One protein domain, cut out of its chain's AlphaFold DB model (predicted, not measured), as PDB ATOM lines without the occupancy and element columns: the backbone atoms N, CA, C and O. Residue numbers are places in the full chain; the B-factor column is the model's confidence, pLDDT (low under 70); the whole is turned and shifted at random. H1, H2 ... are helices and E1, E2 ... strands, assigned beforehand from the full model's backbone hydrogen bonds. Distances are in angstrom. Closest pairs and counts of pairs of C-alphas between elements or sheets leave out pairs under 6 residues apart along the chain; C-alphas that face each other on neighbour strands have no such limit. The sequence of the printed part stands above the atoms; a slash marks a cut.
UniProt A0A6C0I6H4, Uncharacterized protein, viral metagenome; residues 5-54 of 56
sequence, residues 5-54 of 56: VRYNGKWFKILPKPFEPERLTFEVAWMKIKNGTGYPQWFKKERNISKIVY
ATOM      1  N   VAL A   5      13.541-110.694   1.585       75.38
ATOM      2  CA  VAL A   5      14.825-111.276   1.978       75.38
ATOM      3  C   VAL A   5      14.698-111.927   3.351       75.38
ATOM      4  O   VAL A   5      14.118-111.348   4.267       75.38
ATOM      5  N   ARG A   6      15.252-113.134   3.516       79.94
ATOM      6  CA  ARG A   6      15.288-113.840   4.805       79.94
ATOM      7  C   ARG A   6      16.677-113.734   5.431       79.94
ATOM      8  O   ARG A   6      17.651-114.181   4.834       79.94
ATOM      9  N   TYR A   7      16.767-113.182   6.640       78.50
ATOM     10  CA  TYR A   7      18.023-113.043   7.384       78.50
ATOM     11  C   TYR A   7      17.814-113.389   8.862       78.50
ATOM     12  O   TYR A   7      16.854-112.941   9.485       78.50
ATOM     13  N   ASN A   8      18.687-114.231   9.424       82.44
ATOM     14  CA  ASN A   8      18.616-114.697  10.815       82.44
ATOM     15  C   ASN A   8      17.208-115.178  11.250       82.44
ATOM     16  O   ASN A   8      16.669-114.769  12.276       82.44
ATOM     17  N   GLY A   9      16.556-115.976  10.397       84.94
ATOM     18  CA  GLY A   9      15.214-116.516  10.644       84.94
ATOM     19  C   GLY A   9      14.053-115.529  10.460       84.94
ATOM     20  O   GLY A   9      12.906-115.971  10.428       84.94
ATOM     21  N   LYS A  10      14.320-114.233  10.265       84.06
ATOM     22  CA  LYS A  10      13.303-113.190  10.074       84.06
ATOM     23  C   LYS A  10      13.176-112.801   8.603       84.06
ATOM     24  O   LYS A  10      14.153-112.818   7.852       84.06
ATOM     25  N   TRP A  11      11.960-112.447   8.198       79.69
ATOM     26  CA  TRP A  11      11.682-111.894   6.876       79.69
ATOM     27  C   TRP A  11      11.775-110.375   6.917       79.69
ATOM     28  O   TRP A  11      11.148-109.729   7.755       79.69
ATOM     29  N   PHE A  12      12.535-109.818   5.986       77.31
ATOM     30  CA  PHE A  12      12.695-108.389   5.794       77.31
ATOM     31  C   PHE A  12      12.091-108.009   4.449       77.31
ATOM     32  O   PHE A  12      12.453-108.559   3.405       77.31
ATOM     33  N   LYS A  13      11.154-107.060   4.490       76.62
ATOM     34  CA  LYS A  13      10.699-106.354   3.298       76.62
ATOM     35  C   LYS A  13      11.648-105.194   3.063       76.62
ATOM     36  O   LYS A  13      11.798-104.333   3.930       76.62
ATOM     37  N   ILE A  14      12.286-105.178   1.904       70.12
ATOM     38  CA  ILE A  14      13.040-104.008   1.474       70.12
ATOM     39  C   ILE A  14      12.015-103.076   0.833       70.12
ATOM     40  O   ILE A  14      11.457-103.391  -0.215       70.12
ATOM     41  N   LEU A  15      11.742-101.954   1.500       68.81
ATOM     42  CA  LEU A  15      10.982-100.825   0.964       68.81
ATOM     43  C   LEU A  15      12.000 -99.793   0.476       68.81
ATOM     44  O   LEU A  15      12.395 -98.915   1.248       68.81
ATOM     45  N   PRO A  16      12.513 -99.918  -0.759       63.19
ATOM     46  CA  PRO A  16      13.506 -98.979  -1.230       63.19
ATOM     47  C   PRO A  16      12.817 -97.647  -1.532       63.19
ATOM     48  O   PRO A  16      11.783 -97.604  -2.211       63.19
ATOM     49  N   LYS A  17      13.401 -96.552  -1.043       61.62
ATOM     50  CA  LYS A  17      12.950 -95.206  -1.403       61.62
ATOM     51  C   LYS A  17      13.097 -94.994  -2.920       61.62
ATOM     52  O   LYS A  17      13.968 -95.611  -3.545       61.62
ATOM     53  N   PRO A  18      12.249 -94.156  -3.540       60.78
ATOM     54  CA  PRO A  18      12.406 -93.803  -4.947       60.78
ATOM     55  C   PRO A  18      13.833 -93.307  -5.212       60.78
ATOM     56  O   PRO A  18      14.352 -92.514  -4.434       60.78
ATOM     57  N   PHE A  19      14.443 -93.781  -6.301       61.00
ATOM     58  CA  PHE A  19      15.801 -93.419  -6.740       61.00
ATOM     59  C   PHE A  19      16.956 -93.866  -5.836       61.00
ATOM     60  O   PHE A  19      18.102 -93.535  -6.131       61.00
ATOM     61  N   GLU A  20      16.705 -94.659  -4.790       65.56
ATOM     62  CA  GLU A  20      17.807 -95.240  -4.033       65.56
ATOM     63  C   GLU A  20      18.382 -96.488  -4.717       65.56
ATOM     64  O   GLU A  20      17.641 -97.323  -5.251       65.56
ATOM     65  N   PRO A  21      19.717 -96.646  -4.687       60.41
ATOM     66  CA  PRO A  21      20.420 -97.727  -5.374       60.41
ATOM     67  C   PRO A  21      20.063 -99.124  -4.853       60.41
ATOM     68  O   PRO A  21      20.358-100.126  -5.494       60.41
ATOM     69  N   GLU A  22      19.358 -99.209  -3.728       58.62
ATOM     70  CA  GLU A  22      18.768-100.443  -3.205       58.62
ATOM     71  C   GLU A  22      17.717-101.063  -4.135       58.62
ATOM     72  O   GLU A  22      17.421-102.248  -3.997       58.62
ATOM     73  N   ARG A  23      17.171-100.296  -5.095       56.72
ATOM     74  CA  ARG A  23      16.363-100.836  -6.203       56.72
ATOM     75  C   ARG A  23      17.189-101.488  -7.309       56.72
ATOM     76  O   ARG A  23      16.635-102.304  -8.039       56.72
ATOM     77  N   LEU A  24      18.453-101.095  -7.486       62.78
ATOM     78  CA  LEU A  24      19.238-101.459  -8.670       62.78
ATOM     79  C   LEU A  24      19.731-102.907  -8.605       62.78
ATOM     80  O   LEU A  24      19.745-103.584  -9.629       62.78
ATOM     81  N   THR A  25      20.079-103.409  -7.417       68.75
ATOM     82  CA  THR A  25      20.572-104.783  -7.244       68.75
ATOM     83  C   THR A  25      20.194-105.370  -5.881       68.75
ATOM     84  O   THR A  25      20.367-104.744  -4.834       68.75
ATOM     85  N   PHE A  26      19.747-106.634  -5.881       73.38
ATOM     86  CA  PHE A  26      19.501-107.425  -4.661       73.38
ATOM     87  C   PHE A  26      20.712-107.445  -3.715       73.38
ATOM     88  O   PHE A  26      20.560-107.518  -2.497       73.38
ATOM     89  N   GLU A  27      21.917-107.354  -4.274       73.44
ATOM     90  CA  GLU A  27      23.180-107.365  -3.542       73.44
ATOM     91  C   GLU A  27      23.353-106.126  -2.648       73.44
ATOM     92  O   GLU A  27      23.750-106.253  -1.488       73.44
ATOM     93  N   VAL A  28      22.976-104.936  -3.135       73.94
ATOM     94  CA  VAL A  28      22.986-103.692  -2.343       73.94
ATOM     95  C   VAL A  28      22.009-103.804  -1.176       73.94
ATOM     96  O   VAL A  28      22.348-103.451  -0.043       73.94
ATOM     97  N   ALA A  29      20.815-104.340  -1.432       73.56
ATOM     98  CA  ALA A  29      19.802-104.504  -0.402       73.56
ATOM     99  C   ALA A  29      20.223-105.523   0.673       73.56
ATOM    100  O   ALA A  29      20.074-105.261   1.868       73.56
ATOM    101  N   TRP A  30      20.830-106.644   0.270       73.81
ATOM    102  CA  TRP A  30      21.404-107.627   1.192       73.81
ATOM    103  C   TRP A  30      22.532-107.034   2.045       73.81
ATOM    104  O   TRP A  30      22.556-107.223   3.263       73.81
ATOM    105  N   MET A  31      23.443-106.265   1.440       77.62
ATOM    106  CA  MET A  31      24.524-105.609   2.182       77.62
ATOM    107  C   MET A  31      24.006-104.563   3.167       77.62
ATOM    108  O   MET A  31      24.519-104.491   4.282       77.62
ATOM    109  N   LYS A  32      22.953-103.814   2.818       74.75
ATOM    110  CA  LYS A  32      22.307-102.874   3.745       74.75
ATOM    111  C   LYS A  32      21.703-103.596   4.953       74.75
ATOM    112  O   LYS A  32      21.913-103.151   6.076       74.75
ATOM    113  N   ILE A  33      21.027-104.730   4.745       75.25
ATOM    114  CA  ILE A  33      20.476-105.550   5.840       75.25
ATOM    115  C   ILE A  33      21.594-106.102   6.735       75.25
ATOM    116  O   ILE A  33      21.475-106.071   7.957       75.25
ATOM    117  N   LYS A  34      22.683-106.601   6.138       77.12
ATOM    118  CA  LYS A  34      23.773-107.250   6.879       77.12
ATOM    119  C   LYS A  34      24.681-106.257   7.618       77.12
ATOM    120  O   LYS A  34      25.075-106.529   8.747       77.12
ATOM    121  N   ASN A  35      25.023-105.134   6.984       77.44
ATOM    122  CA  ASN A  35      26.103-104.235   7.413       77.44
ATOM    123  C   ASN A  35      25.625-102.809   7.755       77.44
ATOM    124  O   ASN A  35      26.448-101.942   8.041       77.44
ATOM    125  N   GLY A  36      24.327-102.513   7.633       75.00
ATOM    126  CA  GLY A  36      23.762-101.166   7.802       75.00
ATOM    127  C   GLY A  36      24.049-100.198   6.642       75.00
ATOM    128  O   GLY A  36      23.370 -99.185   6.501       75.00
ATOM    129  N   THR A  37      25.013-100.520   5.774       71.75
ATOM    130  CA  THR A  37      25.392 -99.754   4.579       71.75
ATOM    131  C   THR A  37      25.609-100.717   3.408       71.75
ATOM    132  O   THR A  37      26.213-101.775   3.577       71.75
ATOM    133  N   GLY A  38      25.047-100.395   2.237       70.81
ATOM    134  CA  GLY A  38      25.068-101.287   1.068       70.81
ATOM    135  C   GLY A  38      25.700-100.674  -0.176       70.81
ATOM    136  O   GLY A  38      26.519-101.306  -0.837       70.81
ATOM    137  N   TYR A  39      25.350 -99.426  -0.491       72.81
ATOM    138  CA  TYR A  39      25.762 -98.794  -1.743       72.81
ATOM    139  C   TYR A  39      27.262 -98.462  -1.843       72.81
ATOM    140  O   TYR A  39      27.863 -98.824  -2.854       72.81
ATOM    141  N   PRO A  40      27.919 -97.845  -0.835       77.81
ATOM    142  CA  PRO A  40      29.337 -97.493  -0.950       77.81
ATOM    143  C   PRO A  40      30.239 -98.719  -1.134       77.81
ATOM    144  O   PRO A  40      31.191 -98.689  -1.916       77.81
ATOM    145  N   GLN A  41      29.930 -99.816  -0.435       76.94
ATOM    146  CA  GLN A  41      30.665-101.074  -0.546       76.94
ATOM    147  C   GLN A  41      30.441-101.741  -1.902       76.94
ATOM    148  O   GLN A  41      31.413-102.167  -2.528       76.94
ATOM    149  N   TRP A  42      29.189-101.791  -2.366       80.62
ATOM    150  CA  TRP A  42      28.860-102.308  -3.693       80.62
ATOM    151  C   TRP A  42      29.601-101.543  -4.787       80.62
ATOM    152  O   TRP A  42      30.320-102.134  -5.583       80.62
ATOM    153  N   PHE A  43      29.520-100.212  -4.759       79.56
ATOM    154  CA  PHE A  43      30.155 -99.358  -5.754       79.56
ATOM    155  C   PHE A  43      31.679 -99.533  -5.780       79.56
ATOM    156  O   PHE A  43      32.289 -99.576  -6.848       79.56
ATOM    157  N   LYS A  44      32.317 -99.689  -4.612       82.69
ATOM    158  CA  LYS A  44      33.758 -99.969  -4.522       82.69
ATOM    159  C   LYS A  44      34.119-101.339  -5.109       82.69
ATOM    160  O   LYS A  44      35.145-101.446  -5.780       82.69
ATOM    161  N   LYS A  45      33.290-102.361  -4.868       82.06
ATOM    162  CA  LYS A  45      33.453-103.706  -5.439       82.06
ATOM    163  C   LYS A  45      33.336-103.664  -6.963       82.06
ATOM    164  O   LYS A  45      34.270-104.090  -7.635       82.06
ATOM    165  N   GLU A  46      32.263-103.079  -7.487       80.75
ATOM    166  CA  GLU A  46      32.043-102.928  -8.931       80.75
ATOM    167  C   GLU A  46      33.180-102.156  -9.594       80.75
ATOM    168  O   GLU A  46      33.739-102.599 -10.590       80.75
ATOM    169  N   ARG A  47      33.626-101.047  -8.993       81.44
ATOM    170  CA  ARG A  47      34.754-100.270  -9.521       81.44
ATOM    171  C   ARG A  47      36.046-101.088  -9.599       81.44
ATOM    172  O   ARG A  47      36.815-100.904 -10.537       81.44
ATOM    173  N   ASN A  48      36.306-101.961  -8.626       83.50
ATOM    174  CA  ASN A  48      37.472-102.844  -8.658       83.50
ATOM    175  C   ASN A  48      37.337-103.941  -9.720       83.50
ATOM    176  O   ASN A  48      38.317-104.229 -10.397       83.50
ATOM    177  N   ILE A  49      36.146-104.519  -9.894       78.69
ATOM    178  CA  ILE A  49      35.885-105.505 -10.952       78.69
ATOM    179  C   ILE A  49      36.074-104.853 -12.323       78.69
ATOM    180  O   ILE A  49      36.821-105.375 -13.144       78.69
ATOM    181  N   SER A  50      35.489-103.676 -12.550       72.19
ATOM    182  CA  SER A  50      35.644-102.951 -13.812       72.19
ATOM    183  C   SER A  50      37.104-102.621 -14.107       72.19
ATOM    184  O   SER A  50      37.527-102.764 -15.244       72.19
ATOM    185  N   LYS A  51      37.913-102.256 -13.103       72.38
ATOM    186  CA  LYS A  51      39.362-102.065 -13.300       72.38
ATOM    187  C   LYS A  51      40.075-103.322 -13.802       72.38
ATOM    188  O   LYS A  51      40.982-103.200 -14.602       72.38
ATOM    189  N   ILE A  52      39.674-104.508 -13.341       66.25
ATOM    190  CA  ILE A  52      40.251-105.782 -13.805       66.25
ATOM    191  C   ILE A  52      39.827-106.074 -15.253       66.25
ATOM    192  O   ILE A  52      40.588-106.662 -16.014       66.25
ATOM    193  N   VAL A  53      38.614-105.664 -15.637       61.78
ATOM    194  CA  VAL A  53      38.098-105.817 -17.008       61.78
ATOM    195  C   VAL A  53      38.786-104.847 -17.976       61.78
ATOM    196  O   VAL A  53      39.055-105.218 -19.114       61.78
ATOM    197  N   TYR A  54      39.122-103.641 -17.518       55.34
ATOM    198  CA  TYR A  54      39.914-102.651 -18.252       55.34
ATOM    199  C   TYR A  54      41.390-102.705 -17.826       55.34
ATOM    200  O   TYR A  54      41.914-101.732 -17.289       55.34
TER     201      TYR A  54
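What this domain is: This is residues 5 to 54 of the 56 residues of an uncharacterized protein of viral metagenome (UniProt A0A6C0I6H4). Reading from the first printed residue, you meet a small two-strand hairpin, E1 and E2, then a wide loop, residues 14 to 25, that swings away from it and comes back to a short helix, H1, which lies loosely beside the hairpin, nearer to E1. A longer helix, H2, starts near H1 and sticks out from this small body as an arm with its residues 44 to 53, giving the domain its length. The printed part has 50 residues, with two named strands and then two named helices in the order E1, E2, H1, H2; the sheet is E1 - E2, antiparallel, and the class is mixed, helices and strands. The whole is loose, with a radius of gyration of the C-alphas of 12.4 A, and elongated, spanning 40 by 25 by 15 A.

How they stand to each other: Begin at strand E1, residues 5 to 7, and set it beside strand E2, residues 10 to 13: they are antiparallel neighbours and form a hairpin, with 147 degrees between their directions. Look at N 12 and O 5, 2.8 A apart, and at N 7 and O 10, 2.9 A apart, both within hydrogen-bond range. Go on to helix H1, residues 26 to 35; its closest C-alpha pair with E1 is that of Val 5 and Trp 30, 7.6 A apart. Helix H2, residues 39 to 53, touches H1 with its residues 39 to 42 alone, and the closest C-alphas are those of Val 28 and Tyr 39, 5.7 A apart. The two helices run opposite ways at a steep tilt of 54 degrees. H2 is apart from both E1 and E2. In H1 and H2, every O i to N i+4 pair is within hydrogen-bond range.

Where its parts are: Find C-alpha 5 at (14.825, -111.276, 1.978), where E1, residues 5 to 7, begins. E2, residues 10 to 13, measures 10.0 A from first to last C-alpha. Find C-alpha 26 at (19.501, -107.425, -4.661); from there H1 runs 14.1 A to C-alpha 35. H2 begins at C-alpha 39 and runs 20.8 A to C-alpha 53 at (38.098, -105.817, -17.008).

The domain as a whole: The two C-alphas farthest apart are those of Gly 9 and Tyr 54, at 40.5 A. Residues 44 to 54 stand free; without them the body spans 27 by 20 by 13 A. The printed part has no cut. The link from E2 to H1, with 12 residues, is long, while those from E1 to E2 and from H1 to H2 are tight. The mean pLDDT of the printed part is 73.0; look for values under 70 at residues 15 to 25 and 52 to 54.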